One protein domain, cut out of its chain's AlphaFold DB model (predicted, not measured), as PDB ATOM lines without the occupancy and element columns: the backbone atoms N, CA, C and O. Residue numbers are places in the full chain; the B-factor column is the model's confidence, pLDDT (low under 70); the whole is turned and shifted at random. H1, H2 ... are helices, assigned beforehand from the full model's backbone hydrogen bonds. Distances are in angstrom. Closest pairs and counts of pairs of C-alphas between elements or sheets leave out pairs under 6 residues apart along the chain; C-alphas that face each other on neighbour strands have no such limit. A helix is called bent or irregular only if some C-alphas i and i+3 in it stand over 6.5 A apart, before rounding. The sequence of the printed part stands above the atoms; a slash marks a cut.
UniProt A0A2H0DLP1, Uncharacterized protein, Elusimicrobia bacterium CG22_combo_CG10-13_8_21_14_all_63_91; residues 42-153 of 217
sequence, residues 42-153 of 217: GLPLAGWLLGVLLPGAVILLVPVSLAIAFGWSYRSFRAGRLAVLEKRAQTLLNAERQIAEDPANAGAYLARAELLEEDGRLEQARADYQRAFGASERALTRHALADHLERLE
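This is residues 42 to 153 of the 217 residues of an uncharacterized protein of Elusimicrobia bacterium CG22_combo_CG10-13_8_21_14_all_63_91 (UniProt A0A2H0DLP1). You will find one long helix, H2, making the length, with short H1 folded back beside its first end and a head of three short helices, H3, H4 and H5, running back and forth at its other end. Between the two ends, residues 66 to 87 of H2 stand free. The printed part has 112 residues with five named helices, H1 to H5 in order, and no named strand: all helix. The whole is extended, with a radius of gyration of the C-alphas of 24.9 A and spans of 75 by 29 by 21 A.

Find C-alpha 42 at (15.714, 20.393, 136.793), where H1, residues 42 to 53, begins. H2, residues 58 to 101, runs 64.3 A from (6.351, 15.740, 127.153) to (32.931, -25.660, 168.555); it is neither bent nor irregular, but only just: C-alphas 59 and 62 are 6.3 A apart. Then come H3, residues 106 to 118, 18.6 A; H4, residues 122 to 135, 19.9 A; and H5, residues 142 to 153.

Successive helices form hairpins, opposite ways at shallow tilts; the helix packing is mostly aligned. H1 touches H2 through residues 47 to 51 and 58 to 62 alone, at 21 degrees; closest C-alphas are Gly 51 and Val 58, 5.3 A. H2 touches H3 with residues 88 to 99 alone, at 31 degrees; closest C-alphas are Ala 95 and Ala 108, 4.6 A. H3 touches H4 at 15 degrees, with C-alphas of Ala 106 and Ala 132 closest, 4.1 A. H4 touches H5 at 9 degrees, with C-alphas of Leu 122 and Leu 152 closest, 6.0 A. H2 and H5 are apart. Every O i to N i+4 pair is within hydrogen-bond range in H3, H4 and H5, against 7 of 8 in H1 and 39 of 40 in H2.

Look to Leu 53 and Gly 134 for the farthest C-alphas, 74.9 A apart. The printed part has no cut and no long link. Residues 42 to 63 and 65 have pLDDT under 70.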
ATOM      1  N   GLY A  42      15.247  20.151 138.160       66.50
ATOM      2  CA  GLY A  42      15.714  20.393 136.793       66.50
ATOM      3  C   GLY A  42      14.936  19.625 135.726       66.50
ATOM      4  O   GLY A  42      14.532  20.214 134.731       66.50
ATOM      5  N   LEU A  43      14.670  18.335 135.939       64.31
ATOM      6  CA  LEU A  43      13.897  17.500 135.006       64.31
ATOM      7  C   LEU A  43      12.437  17.955 134.821       64.31
ATOM      8  O   LEU A  43      12.004  18.044 133.670       64.31
ATOM      9  N   PRO A  44      11.673  18.297 135.877       62.41
ATOM     10  CA  PRO A  44      10.325  18.828 135.693       62.41
ATOM     11  C   PRO A  44      10.302  20.249 135.114       62.41
ATOM     12  O   PRO A  44       9.432  20.528 134.293       62.41
ATOM     13  N   LEU A  45      11.262  21.126 135.443       63.41
ATOM     14  CA  LEU A  45      11.385  22.446 134.795       63.41
ATOM     15  C   LEU A  45      11.754  22.333 133.311       63.41
ATOM     16  O   LEU A  45      11.161  23.015 132.476       63.41
ATOM     17  N   ALA A  46      12.693  21.450 132.968       61.56
ATOM     18  CA  ALA A  46      13.073  21.176 131.587       61.56
ATOM     19  C   ALA A  46      11.922  20.528 130.808       61.56
ATOM     20  O   ALA A  46      11.670  20.909 129.668       61.56
ATOM     21  N   GLY A  47      11.181  19.605 131.432       59.59
ATOM     22  CA  GLY A  47       9.961  19.024 130.873       59.59
ATOM     23  C   GLY A  47       8.859  20.063 130.660       59.59
ATOM     24  O   GLY A  47       8.207  20.048 129.620       59.59
ATOM     25  N   TRP A  48       8.690  21.013 131.583       64.62
ATOM     26  CA  TRP A  48       7.757  22.131 131.431       64.62
ATOM     27  C   TRP A  48       8.153  23.045 130.261       64.62
ATOM     28  O   TRP A  48       7.323  23.308 129.392       64.62
ATOM     29  N   LEU A  49       9.428  23.441 130.169       64.12
ATOM     30  CA  LEU A  49       9.964  24.241 129.058       64.12
ATOM     31  C   LEU A  49       9.841  23.525 127.702       64.12
ATOM     32  O   LEU A  49       9.403  24.134 126.726       64.12
ATOM     33  N   LEU A  50      10.164  22.227 127.631       56.53
ATOM     34  CA  LEU A  50       9.993  21.434 126.406       56.53
ATOM     35  C   LEU A  50       8.517  21.250 126.029       56.53
ATOM     36  O   LEU A  50       8.206  21.168 124.845       56.53
ATOM     37  N   GLY A  51       7.608  21.200 127.005       58.69
ATOM     38  CA  GLY A  51       6.165  21.043 126.781       58.69
ATOM     39  C   GLY A  51       5.493  22.245 126.164       58.69
ATOM     40  O   GLY A  51       4.523  22.089 125.426       58.69
ATOM     41  N   VAL A  52       6.047  23.429 126.413       64.75
ATOM     42  CA  VAL A  52       5.636  24.662 125.744       64.75
ATOM     43  C   VAL A  52       6.059  24.653 124.267       64.75
ATOM     44  O   VAL A  52       5.337  25.181 123.428       64.75
ATOM     45  N   LEU A  53       7.195  24.027 123.934       62.00
ATOM     46  CA  LEU A  53       7.769  24.032 122.580       62.00
ATOM     47  C   LEU A  53       7.329  22.842 121.708       62.00
ATOM     48  O   LEU A  53       7.206  22.986 120.493       62.00
ATOM     49  N   LEU A  54       7.097  21.668 122.300       68.50
ATOM     50  CA  LEU A  54       6.782  20.413 121.606       68.50
ATOM     51  C   LEU A  54       5.702  19.638 122.388       68.50
ATOM     52  O   LEU A  54       6.030  18.739 123.168       68.50
ATOM     53  N   PRO A  55       4.404  19.928 122.168       58.91
ATOM     54  CA  PRO A  55       3.304  19.369 122.964       58.91
ATOM     55  C   PRO A  55       3.194  17.830 122.925       58.91
ATOM     56  O   PRO A  55       2.555  17.242 123.793       58.91
ATOM     57  N   GLY A  56       3.850  17.153 121.971       57.81
ATOM     58  CA  GLY A  56       3.927  15.686 121.910       57.81
ATOM     59  C   GLY A  56       5.107  15.052 122.664       57.81
ATOM     60  O   GLY A  56       5.017  13.894 123.065       57.81
ATOM     61  N   ALA A  57       6.204  15.782 122.900       56.47
ATOM     62  CA  ALA A  57       7.430  15.217 123.480       56.47
ATOM     63  C   ALA A  57       7.321  14.988 125.001       56.47
ATOM     64  O   ALA A  57       7.907  14.052 125.549       56.47
ATOM     65  N   VAL A  58       6.521  15.804 125.690       57.16
ATOM     66  CA  VAL A  58       6.351  15.740 127.153       57.16
ATOM     67  C   VAL A  58       5.530  14.546 127.614       57.16
ATOM     68  O   VAL A  58       5.771  14.028 128.705       57.16
ATOM     69  N   ILE A  59       4.632  14.048 126.762       63.25
ATOM     70  CA  ILE A  59       3.799  12.881 127.072       63.25
ATOM     71  C   ILE A  59       4.663  11.629 127.292       63.25
ATOM     72  O   ILE A  59       4.298  10.783 128.102       63.25
ATOM     73  N   LEU A  60       5.827  11.525 126.638       62.78
ATOM     74  CA  LEU A  60       6.734  10.378 126.775       62.78
ATOM     75  C   LEU A  60       7.914  10.639 127.719       62.78
ATOM     76  O   LEU A  60       8.369   9.715 128.391       62.78
ATOM     77  N   LEU A  61       8.391  11.882 127.835       67.44
ATOM     78  CA  LEU A  61       9.544  12.200 128.684       67.44
ATOM     79  C   LEU A  61       9.259  11.942 130.176       67.44
ATOM     80  O   LEU A  61      10.092  11.384 130.894       67.44
ATOM     81  N   VAL A  62       8.060  12.308 130.641       66.25
ATOM     82  CA  VAL A  62       7.641  12.122 132.038       66.25
ATOM     83  C   VAL A  62       7.562  10.634 132.424       66.25
ATOM     84  O   VAL A  62       8.244  10.247 133.372       66.25
ATOM     85  N   PRO A  63       6.839   9.750 131.708       66.88
ATOM     86  CA  PRO A  63       6.803   8.331 132.064       66.88
ATOM     87  C   PRO A  63       8.158   7.631 131.896       66.88
ATOM     88  O   PRO A  63       8.473   6.755 132.696       66.88
ATOM     89  N   VAL A  64       8.995   8.024 130.924       73.06
ATOM     90  CA  VAL A  64      10.342   7.442 130.755       73.06
ATOM     91  C   VAL A  64      11.271   7.833 131.906       73.06
ATOM     92  O   VAL A  64      11.952   6.974 132.466       73.06
ATOM     93  N   SER A  65      11.279   9.105 132.311       68.81
ATOM     94  CA  SER A  65      12.075   9.566 133.461       68.81
ATOM     95  C   SER A  65      11.618   8.926 134.776       68.81
ATOM     96  O   SER A  65      12.460   8.469 135.554       68.81
ATOM     97  N   LEU A  66      10.303   8.787 134.985       77.12
ATOM     98  CA  LEU A  66       9.733   8.025 136.099       77.12
ATOM     99  C   LEU A  66      10.142   6.551 136.047       77.12
ATOM    100  O   LEU A  66      10.573   6.020 137.065       77.12
ATOM    101  N   ALA A  67      10.070   5.897 134.886       72.25
ATOM    102  CA  ALA A  67      10.464   4.495 134.737       72.25
ATOM    103  C   ALA A  67      11.952   4.276 135.058       72.25
ATOM    104  O   ALA A  67      12.302   3.300 135.724       72.25
ATOM    105  N   ILE A  68      12.828   5.199 134.646       77.00
ATOM    106  CA  ILE A  68      14.262   5.149 134.962       77.00
ATOM    107  C   ILE A  68      14.491   5.357 136.464       77.00
ATOM    108  O   ILE A  68      15.203   4.562 137.085       77.00
ATOM    109  N   ALA A  69      13.871   6.378 137.063       74.81
ATOM    110  CA  ALA A  69      13.987   6.657 138.494       74.81
ATOM    111  C   ALA A  69      13.464   5.485 139.344       74.81
ATOM    112  O   ALA A  69      14.133   5.039 140.279       74.81
ATOM    113  N   PHE A  70      12.310   4.930 138.971       75.81
ATOM    114  CA  PHE A  70      11.694   3.790 139.644       75.81
ATOM    115  C   PHE A  70      12.524   2.514 139.463       75.81
ATOM    116  O   PHE A  70      12.773   1.796 140.428       75.81
ATOM    117  N   GLY A  71      13.040   2.258 138.258       75.25
ATOM    118  CA  GLY A  71      13.918   1.120 137.982       75.25
ATOM    119  C   GLY A  71      15.267   1.205 138.703       75.25
ATOM    120  O   GLY A  71      15.846   0.178 139.066       75.25
ATOM    121  N   TRP A  72      15.788   2.410 138.940       73.88
ATOM    122  CA  TRP A  72      16.983   2.610 139.762       73.88
ATOM    123  C   TRP A  72      16.679   2.409 141.251       73.88
ATOM    124  O   TRP A  72      17.351   1.607 141.895       73.88
ATOM    125  N   SER A  73      15.612   3.029 141.768       75.81
ATOM    126  CA  SER A  73      15.151   2.843 143.152       75.81
ATOM    127  C   SER A  73      14.886   1.366 143.476       75.81
ATOM    128  O   SER A  73      15.397   0.849 144.470       75.81
ATOM    129  N   TYR A  74      14.192   0.647 142.589       77.19
ATOM    130  CA  TYR A  74      13.908  -0.779 142.748       77.19
ATOM    131  C   TYR A  74      15.182  -1.633 142.795       77.19
ATOM    132  O   TYR A  74      15.306  -2.516 143.648       77.19
ATOM    133  N   ARG A  75      16.157  -1.366 141.914       75.25
ATOM    134  CA  ARG A  75      17.445  -2.081 141.912       75.25
ATOM    135  C   ARG A  75      18.247  -1.808 143.180       75.25
ATOM    136  O   ARG A  75      18.739  -2.761 143.778       75.25
ATOM    137  N   SER A  76      18.326  -0.553 143.616       71.56
ATOM    138  CA  SER A  76      19.024  -0.168 144.849       71.56
ATOM    139  C   SER A  76      18.381  -0.799 146.084       71.56
ATOM    140  O   SER A  76      19.077  -1.362 146.926       71.56
ATOM    141  N   PHE A  77      17.047  -0.802 146.158       73.81
ATOM    142  CA  PHE A  77      16.315  -1.461 147.238       73.81
ATOM    143  C   PHE A  77      16.530  -2.980 147.239       73.81
ATOM    144  O   PHE A  77      16.779  -3.581 148.285       73.81
ATOM    145  N   ARG A  78      16.486  -3.621 146.064       80.69
ATOM    146  CA  ARG A  78      16.761  -5.058 145.932       80.69
ATOM    147  C   ARG A  78      18.189  -5.400 146.354       80.69
ATOM    148  O   ARG A  78      18.362  -6.364 147.091       80.69
ATOM    149  N   ALA A  79      19.176  -4.624 145.909       82.00
ATOM    150  CA  ALA A  79      20.575  -4.826 146.269       82.00
ATOM    151  C   ALA A  79      20.790  -4.682 147.783       82.00
ATOM    152  O   ALA A  79      21.403  -5.552 148.394       82.00
ATOM    153  N   GLY A  80      20.200  -3.652 148.401       84.00
ATOM    154  CA  GLY A  80      20.239  -3.472 149.853       84.00
ATOM    155  C   GLY A  80      19.624  -4.651 150.610       84.00
ATOM    156  O   GLY A  80      20.233  -5.167 151.544       84.00
ATOM    157  N   ARG A  81      18.458  -5.147 150.170       84.75
ATOM    158  CA  ARG A  81      17.835  -6.333 150.785       84.75
ATOM    159  C   ARG A  81      18.693  -7.588 150.652       84.75
ATOM    160  O   ARG A  81      18.804  -8.328 151.620       84.75
ATOM    161  N   LEU A  82      19.294  -7.826 149.486       87.06
ATOM    162  CA  LEU A  82      20.177  -8.978 149.285       87.06
ATOM    163  C   LEU A  82      21.401  -8.911 150.200       87.06
ATOM    164  O   LEU A  82      21.705  -9.904 150.848       87.06
ATOM    165  N   ALA A  83      22.030  -7.741 150.325       87.81
ATOM    166  CA  ALA A  83      23.176  -7.557 151.212       87.81
ATOM    167  C   ALA A  83      22.819  -7.802 152.691       87.81
ATOM    168  O   ALA A  83      23.595  -8.412 153.424       87.81
ATOM    169  N   VAL A  84      21.633  -7.367 153.134       89.00
ATOM    170  CA  VAL A  84      21.148  -7.647 154.496       89.00
ATOM    171  C   VAL A  84      20.911  -9.145 154.697       89.00
ATOM    172  O   VAL A  84      21.370  -9.691 155.696       89.00
ATOM    173  N   LEU A  85      20.246  -9.820 153.753       89.50
ATOM    174  CA  LEU A  85      19.999 -11.265 153.833       89.50
ATOM    175  C   LEU A  85      21.300 -12.071 153.833       89.50
ATOM    176  O   LEU A  85      21.439 -13.009 154.612       89.50
ATOM    177  N   GLU A  86      22.263 -11.688 152.999       91.50
ATOM    178  CA  GLU A  86      23.580 -12.317 152.952       91.50
ATOM    179  C   GLU A  86      24.315 -12.154 154.286       91.50
ATOM    180  O   GLU A  86      24.801 -13.137 154.846       91.50
ATOM    181  N   LYS A  87      24.328 -10.936 154.843       90.75
ATOM    182  CA  LYS A  87      24.946 -10.676 156.145       90.75
ATOM    183  C   LYS A  87      24.281 -11.494 157.254       90.75
ATOM    184  O   LYS A  87      24.987 -12.117 158.040       90.75
ATOM    185  N   ARG A  88      22.945 -11.540 157.295       91.06
ATOM    186  CA  ARG A  88      22.193 -12.352 158.267       91.06
ATOM    187  C   ARG A  88      22.529 -13.836 158.148       91.06
ATOM    188  O   ARG A  88      22.818 -14.470 159.158       91.06
ATOM    189  N   ALA A  89      22.559 -14.373 156.927       91.69
ATOM    190  CA  ALA A  89      22.910 -15.770 156.683       91.69
ATOM    191  C   ALA A  89      24.342 -16.090 157.141       91.69
ATOM    192  O   ALA A  89      24.567 -17.111 157.790       91.69
ATOM    193  N   GLN A  90      25.302 -15.202 156.866       93.56
ATOM    194  CA  GLN A  90      26.678 -15.348 157.348       93.56
ATOM    195  C   GLN A  90      26.760 -15.310 158.879       93.56
ATOM    196  O   GLN A  90      27.459 -16.131 159.473       93.56
ATOM    197  N   THR A  91      26.044 -14.390 159.532       93.12
ATOM    198  CA  THR A  91      26.022 -14.297 160.997       93.12
ATOM    199  C   THR A  91      25.408 -15.545 161.631       93.12
ATOM    200  O   THR A  91      25.979 -16.070 162.584       93.12
ATOM    201  N   LEU A  92      24.314 -16.071 161.073       93.81
ATOM    202  CA  LEU A  92      23.676 -17.294 161.560       93.81
ATOM    203  C   LEU A  92      24.608 -18.504 161.425       93.81
ATOM    204  O   LEU A  92      24.804 -19.246 162.382       93.81
ATOM    205  N   LEU A  93      25.254 -18.648 160.268       94.75
ATOM    206  CA  LEU A  93      26.187 -19.741 160.004       94.75
ATOM    207  C   LEU A  93      27.428 -19.666 160.911       94.75
ATOM    208  O   LEU A  93      27.906 -20.688 161.401       94.75
ATOM    209  N   ASN A  94      27.931 -18.460 161.185       94.00
ATOM    210  CA  ASN A  94      29.021 -18.260 162.142       94.00
ATOM    211  C   ASN A  94      28.598 -18.594 163.577       94.00
ATOM    212  O   ASN A  94      29.364 -19.240 164.289       94.00
ATOM    213  N   ALA A  95      27.394 -18.198 163.996       92.69
ATOM    214  CA  ALA A  95      26.868 -18.545 165.312       92.69
ATOM    215  C   ALA A  95      26.708 -20.067 165.469       92.69
ATOM    216  O   ALA A  95      27.113 -20.628 166.483       92.69
ATOM    217  N   GLU A  96      26.194 -20.760 164.450       94.38
ATOM    218  CA  GLU A  96      26.072 -22.223 164.461       94.38
ATOM    219  C   GLU A  96      27.426 -22.927 164.562       94.38
ATOM    220  O   GLU A  96      27.569 -23.861 165.351       94.38
ATOM    221  N   ARG A  97      28.437 -22.458 163.820       95.25
ATOM    222  CA  ARG A  97      29.809 -22.977 163.937       95.25
ATOM    223  C   ARG A  97      30.369 -22.779 165.339       95.25
ATOM    224  O   ARG A  97      30.889 -23.725 165.915       95.25
ATOM    225  N   GLN A  98      30.210 -21.586 165.906       94.50
ATOM    226  CA  GLN A  98      30.686 -21.293 167.258       94.50
ATOM    227  C   GLN A  98      29.994 -22.147 168.323       94.50
ATOM    228  O   GLN A  98      30.654 -22.572 169.260       94.50
ATOM    229  N   ILE A  99      28.697 -22.434 168.173       93.56
ATOM    230  CA  ILE A  99      27.961 -23.338 169.073       93.56
ATOM    231  C   ILE A  99      28.439 -24.788 168.913       93.56
ATOM    232  O   ILE A  99      28.461 -25.540 169.886       93.56
ATOM    233  N   ALA A 100      28.802 -25.203 167.697       93.75
ATOM    234  CA  ALA A 100      29.338 -26.539 167.448       93.75
ATOM    235  C   ALA A 100      30.751 -26.721 168.029       93.75
ATOM    236  O   ALA A 100      31.070 -27.802 168.520       93.75
ATOM    237  N   GLU A 101      31.580 -25.677 167.978       94.38
ATOM    238  CA  GLU A 101      32.931 -25.660 168.555       94.38
ATOM    239  C   GLU A 101      32.907 -25.519 170.082       94.38
ATOM    240  O   GLU A 101      33.620 -26.237 170.782       94.38
ATOM    241  N   ASP A 102      32.064 -24.625 170.601       90.50
ATOM    242  CA  ASP A 102      31.853 -24.396 172.028       90.50
ATOM    243  C   ASP A 102      30.347 -24.339 172.351       90.50
ATOM    244  O   ASP A 102      29.701 -23.288 172.228       90.50
ATOM    245  N   PRO A 103      29.773 -25.456 172.835       89.31
ATOM    246  CA  PRO A 103      28.369 -25.523 173.230       89.31
ATOM    247  C   PRO A 103      27.979 -24.591 174.386       89.31
ATOM    248  O   PRO A 103      26.781 -24.436 174.635       89.31
ATOM    249  N   ALA A 104      28.946 -23.993 175.092       88.94
ATOM    250  CA  ALA A 104      28.738 -23.025 176.168       88.94
ATOM    251  C   ALA A 104      28.991 -21.568 175.727       88.94
ATOM    252  O   ALA A 104      28.973 -20.657 176.559       88.94
ATOM    253  N   ASN A 105      29.177 -21.306 174.429       90.88
ATOM    254  CA  ASN A 105      29.387 -19.950 173.934       90.88
ATOM    255  C   ASN A 105      28.088 -19.124 173.968       90.88
ATOM    256  O   ASN A 105      27.285 -19.112 173.031       90.88
ATOM    257  N   ALA A 106      27.909 -18.376 175.056       91.62
ATOM    258  CA  ALA A 106      26.752 -17.515 175.273       91.62
ATOM    259  C   ALA A 106      26.584 -16.421 174.201       91.62
ATOM    260  O   ALA A 106      25.457 -16.085 173.840       91.62
ATOM    261  N   GLY A 107      27.688 -15.885 173.665       90.81
ATOM    262  CA  GLY A 107      27.650 -14.852 172.625       90.81
ATOM    263  C   GLY A 107      27.094 -15.376 171.300       90.81
ATOM    264  O   GLY A 107      26.336 -14.677 170.630       90.81
ATOM    265  N   ALA A 108      27.402 -16.628 170.959       92.94
ATOM    266  CA  ALA A 108      26.872 -17.273 169.763       92.94
ATOM    267  C   ALA A 108      25.359 -17.534 169.870       92.94
ATOM    268  O   ALA A 108      24.623 -17.273 168.916       92.94
ATOM    269  N   TYR A 109      24.873 -17.972 171.039       94.50
ATOM    270  CA  TYR A 109      23.431 -18.098 171.284       94.50
ATOM    271  C   TYR A 109      22.711 -16.751 171.218       94.50
ATOM    272  O   TYR A 109      21.649 -16.672 170.611       94.50
ATOM    273  N   LEU A 110      23.296 -15.690 171.782       93.56
ATOM    274  CA  LEU A 110      22.716 -14.347 171.736       93.56
ATOM    275  C   LEU A 110      22.609 -13.826 170.296       93.56
ATOM    276  O   LEU A 110      21.536 -13.396 169.882       93.56
ATOM    277  N   ALA A 111      23.679 -13.950 169.503       93.00
ATOM    278  CA  ALA A 111      23.674 -13.537 168.098       93.00
ATOM    279  C   ALA A 111      22.645 -14.318 167.261       93.00
ATOM    280  O   ALA A 111      21.987 -13.751 166.387       93.00
ATOM    281  N   ARG A 112      22.478 -15.622 167.527       95.12
ATOM    282  CA  ARG A 112      21.453 -16.432 166.859       95.12
ATOM    283  C   ARG A 112      20.042 -16.035 167.299       95.12
ATOM    284  O   ARG A 112      19.165 -15.938 166.446       95.12
ATOM    285  N   ALA A 113      19.835 -15.769 168.589       94.69
ATOM    286  CA  ALA A 113      18.546 -15.351 169.134       94.69
ATOM    287  C   ALA A 113      18.056 -14.037 168.512       94.69
ATOM    288  O   ALA A 113      16.908 -13.970 168.082       94.69
ATOM    289  N   GLU A 114      18.935 -13.039 168.381       93.00
ATOM    290  CA  GLU A 114      18.610 -11.753 167.749       93.00
ATOM    291  C   GLU A 114      18.183 -11.926 166.284       93.00
ATOM    292  O   GLU A 114      17.170 -11.374 165.857       93.00
ATOM    293  N   LEU A 115      18.898 -12.751 165.513       94.06
ATOM    294  CA  LEU A 115      18.518 -13.048 164.126       94.06
ATOM    295  C   LEU A 115      17.186 -13.798 164.033       94.06
ATOM    296  O   LEU A 115      16.384 -13.526 163.142       94.06
ATOM    297  N   LEU A 116      16.937 -14.736 164.949       93.44
ATOM    298  CA  LEU A 116      15.679 -15.480 165.005       93.44
ATOM    299  C   LEU A 116      14.500 -14.583 165.404       93.44
ATOM    300  O   LEU A 116      13.402 -14.773 164.876       93.44
ATOM    301  N   GLU A 117      14.716 -13.608 166.292       92.19
ATOM    302  CA  GLU A 117      13.738 -12.566 166.628       92.19
ATOM    303  C   GLU A 117      13.411 -11.724 165.383       92.19
ATOM    304  O   GLU A 117      12.235 -11.574 165.040       92.19
ATOM    305  N   GLU A 118      14.429 -11.266 164.643       89.75
ATOM    306  CA  GLU A 118      14.250 -10.507 163.394       89.75
ATOM    307  C   GLU A 118      13.528 -11.296 162.286       89.75
ATOM    308  O   GLU A 118      12.811 -10.701 161.473       89.75
ATOM    309  N   ASP A 119      13.706 -12.617 162.242       89.25
ATOM    310  CA  ASP A 119      13.044 -13.517 161.290       89.25
ATOM    311  C   ASP A 119      11.649 -13.981 161.770       89.25
ATOM    312  O   ASP A 119      10.961 -14.731 161.070       89.25
ATOM    313  N   GLY A 120      11.202 -13.544 162.955       89.25
ATOM    314  CA  GLY A 120       9.890 -13.878 163.523       89.25
ATOM    315  C   GLY A 120       9.783 -15.298 164.094       89.25
ATOM    316  O   GLY A 120       8.685 -15.767 164.395       89.25
ATOM    317  N   ARG A 121      10.906 -16.001 164.276       92.31
ATOM    318  CA  ARG A 121      10.981 -17.346 164.876       92.31
ATOM    319  C   ARG A 121      11.054 -17.240 166.406       92.31
ATOM    320  O   ARG A 121      12.003 -17.713 167.032       92.31
ATOM    321  N   LEU A 122      10.026 -16.622 166.994       93.00
ATOM    322  CA  LEU A 122      10.009 -16.142 168.385       93.00
ATOM    323  C   LEU A 122      10.305 -17.234 169.429       93.00
ATOM    324  O   LEU A 122      11.071 -17.004 170.360       93.00
ATOM    325  N   GLU A 123       9.767 -18.444 169.252       93.06
ATOM    326  CA  GLU A 123       9.985 -19.565 170.186       93.06
ATOM    327  C   GLU A 123      11.448 -20.013 170.256       93.06
ATOM    328  O   GLU A 123      11.988 -20.308 171.324       93.06
ATOM    329  N   GLN A 124      12.121 -20.045 169.109       93.31
ATOM    330  CA  GLN A 124      13.520 -20.458 169.048       93.31
ATOM    331  C   GLN A 124      14.439 -19.350 169.559       93.31
ATOM    332  O   GLN A 124      15.390 -19.647 170.279       93.31
ATOM    333  N   ALA A 125      14.105 -18.086 169.275       95.31
ATOM    334  CA  ALA A 125      14.789 -16.937 169.863       95.31
ATOM    335  C   ALA A 125      14.709 -16.965 171.399       95.31
ATOM    336  O   ALA A 125      15.725 -16.827 172.078       95.31
ATOM    337  N   ARG A 126      13.523 -17.240 171.964       95.38
ATOM    338  CA  ARG A 126      13.318 -17.382 173.416       95.38
ATOM    339  C   ARG A 126      14.207 -18.472 174.019       95.38
ATOM    340  O   ARG A 126      14.848 -18.232 175.043       95.38
ATOM    341  N   ALA A 127      14.254 -19.650 173.396       94.56
ATOM    342  CA  ALA A 127      15.098 -20.749 173.864       94.56
ATOM    343  C   ALA A 127      16.592 -20.374 173.847       94.56
ATOM    344  O   ALA A 127      17.322 -20.694 174.787       94.56
ATOM    345  N   ASP A 128      17.041 -19.662 172.814       93.94
ATOM    346  CA  ASP A 128      18.436 -19.245 172.681       93.94
ATOM    347  C   ASP A 128      18.822 -18.128 173.651       93.94
ATOM    348  O   ASP A 128      19.898 -18.201 174.245       93.94
ATOM    349  N   TYR A 129      17.939 -17.164 173.923       94.19
ATOM    350  CA  TYR A 129      18.167 -16.167 174.974       94.19
ATOM    351  C   TYR A 129      18.310 -16.811 176.359       94.19
ATOM    352  O   TYR A 129      19.190 -16.436 177.136       94.19
ATOM    353  N   GLN A 130      17.492 -17.821 176.664       93.19
ATOM    354  CA  GLN A 130      17.600 -18.567 177.921       93.19
ATOM    355  C   GLN A 130      18.908 -19.365 178.006       93.19
ATOM    356  O   GLN A 130      19.536 -19.395 179.066       93.19
ATOM    357  N   ARG A 131      19.353 -19.976 176.899       91.75
ATOM    358  CA  ARG A 131      20.653 -20.667 176.839       91.75
ATOM    359  C   ARG A 131      21.827 -19.705 176.970       91.75
ATOM    360  O   ARG A 131      22.756 -20.013 177.706       91.75
ATOM    361  N   ALA A 132      21.767 -18.541 176.326       92.31
ATOM    362  CA  ALA A 132      22.783 -17.500 176.454       92.31
ATOM    363  C   ALA A 132      22.923 -17.045 177.915       92.31
ATOM    364  O   ALA A 132      24.034 -17.000 178.442       92.31
ATOM    365  N   PHE A 133      21.797 -16.803 178.596       91.88
ATOM    366  CA  PHE A 133      21.783 -16.469 180.021       91.88
ATOM    367  C   PHE A 133      22.352 -17.597 180.896       91.88
ATOM    368  O   PHE A 133      23.180 -17.341 181.767       91.88
ATOM    369  N   GLY A 134      21.938 -18.846 180.654       87.44
ATOM    370  CA  GLY A 134      22.412 -20.004 181.417       87.44
ATOM    371  C   GLY A 134      23.903 -20.299 181.226       87.44
ATOM    372  O   GLY A 134      24.554 -20.773 182.152       87.44
ATOM    373  N   ALA A 135      24.447 -19.998 180.045       86.94
ATOM    374  CA  ALA A 135      25.858 -20.177 179.730       86.94
ATOM    375  C   ALA A 135      26.737 -19.053 180.302       86.94
ATOM    376  O   ALA A 135      27.846 -19.310 180.774       86.94
ATOM    377  N   SER A 136      26.263 -17.804 180.286       80.81
ATOM    378  CA  SER A 136      26.969 -16.699 180.928       80.81
ATOM    379  C   SER A 136      26.057 -15.513 181.227       80.81
ATOM    380  O   SER A 136      25.606 -14.806 180.326       80.81
ATOM    381  N   GLU A 137      25.925 -15.183 182.510       74.06
ATOM    382  CA  GLU A 137      25.262 -13.950 182.959       74.06
ATOM    383  C   GLU A 137      26.013 -12.676 182.507       74.06
ATOM    384  O   GLU A 137      25.441 -11.587 182.457       74.06
ATOM    385  N   ARG A 138      27.290 -12.798 182.112       76.81
ATOM    386  CA  ARG A 138      28.073 -11.686 181.547       76.81
ATOM    387  C   ARG A 138      27.690 -11.375 180.099       76.81
ATOM    388  O   ARG A 138      27.849 -10.235 179.674       76.81
ATOM    389  N   ALA A 139      27.228 -12.373 179.347       77.62
ATOM    390  CA  ALA A 139      26.814 -12.194 177.958       77.62
ATOM    391  C   ALA A 139      25.408 -11.593 177.861       77.62
ATOM    392  O   ALA A 139      25.167 -10.731 177.021       77.62
ATOM    393  N   LEU A 140      24.501 -12.011 178.747       85.38
ATOM    394  CA  LEU A 140      23.147 -11.481 178.829       85.38
ATOM    395  C   LEU A 140      22.779 -11.269 180.295       85.38
ATOM    396  O   LEU A 140      22.664 -12.224 181.059       85.38
ATOM    397  N   THR A 141      22.582 -10.015 180.696       89.12
ATOM    398  CA  THR A 141      22.145  -9.716 182.065       89.12
ATOM    399  C   THR A 141      20.696 -10.161 182.265       89.12
ATOM    400  O   THR A 141      19.901 -10.162 181.324       89.12
ATOM    401  N   ARG A 142      20.304 -10.484 183.504       89.25
ATOM    402  CA  ARG A 142      18.910 -10.854 183.820       89.25
ATOM    403  C   ARG A 142      17.898  -9.791 183.369       89.25
ATOM    404  O   ARG A 142      16.815 -10.139 182.912       89.25
ATOM    405  N   HIS A 143      18.247  -8.510 183.500       91.75
ATOM    406  CA  HIS A 143      17.385  -7.414 183.056       91.75
ATOM    407  C   HIS A 143      17.247  -7.381 181.529       91.75
ATOM    408  O   HIS A 143      16.129  -7.282 181.034       91.75
ATOM    409  N   ALA A 144      18.350  -7.552 180.789       90.62
ATOM    410  CA  ALA A 144      18.306  -7.643 179.333       90.62
ATOM    411  C   ALA A 144      17.481  -8.853 178.867       90.62
ATOM    412  O   ALA A 144      16.653  -8.717 177.973       90.62
ATOM    413  N   LEU A 145      17.639 -10.016 179.510       93.31
ATOM    414  CA  LEU A 145      16.809 -11.189 179.227       93.31
ATOM    415  C   LEU A 145      15.315 -10.880 179.409       93.31
ATOM    416  O   LEU A 145      14.523 -11.230 178.542       93.31
ATOM    417  N   ALA A 146      14.932 -10.236 180.515       93.88
ATOM    418  CA  ALA A 146      13.538  -9.876 180.768       93.88
ATOM    419  C   ALA A 146      12.974  -8.969 179.662       93.88
ATOM    420  O   ALA A 146      11.896  -9.252 179.148       93.88
ATOM    421  N   ASP A 147      13.738  -7.958 179.246       94.12
ATOM    422  CA  ASP A 147      13.351  -7.039 178.171       94.12
ATOM    423  C   ASP A 147      13.186  -7.763 176.819       94.12
ATOM    424  O   ASP A 147      12.177  -7.595 176.136       94.12
ATOM    425  N   HIS A 148      14.112  -8.657 176.450       92.56
ATOM    426  CA  HIS A 148      13.962  -9.480 175.241       92.56
ATOM    427  C   HIS A 148      12.733 -10.400 175.306       92.56
ATOM    428  O   HIS A 148      11.999 -10.527 174.327       92.56
ATOM    429  N   LEU A 149      12.461 -11.032 176.451       93.81
ATOM    430  CA  LEU A 149      11.302 -11.918 176.604       93.81
ATOM    431  C   LEU A 149       9.969 -11.164 176.528       93.81
ATOM    432  O   LEU A 149       9.027 -11.676 175.919       93.81
ATOM    433  N   GLU A 150       9.905  -9.965 177.109       94.69
ATOM    434  CA  GLU A 150       8.751  -9.070 177.018       94.69
ATOM    435  C   GLU A 150       8.522  -8.631 175.565       94.69
ATOM    436  O   GLU A 150       7.403  -8.736 175.052       94.69
ATOM    437  N   ARG A 151       9.586  -8.249 174.843       92.81
ATOM    438  CA  ARG A 151       9.514  -7.933 173.406       92.81
ATOM    439  C   ARG A 151       8.972  -9.096 172.573       92.81
ATOM    440  O   ARG A 151       8.082  -8.882 171.747       92.81
ATOM    441  N   LEU A 152       9.445 -10.320 172.817       94.50
ATOM    442  CA  LEU A 152       8.952 -11.518 172.129       94.50
ATOM    443  C   LEU A 152       7.469 -11.782 172.424       94.50
ATOM    444  O   LEU A 152       6.713 -12.095 171.508       94.50
ATOM    445  N   GLU A 153       7.029 -11.606 173.671       93.88
ATOM    446  CA  GLU A 153       5.620 -11.767 174.042       93.88
ATOM    447  C   GLU A 153       4.727 -10.714 173.367       93.88
ATOM    448  O   GLU A 153       3.640 -11.028 172.871       93.88
TER     449      GLU A 153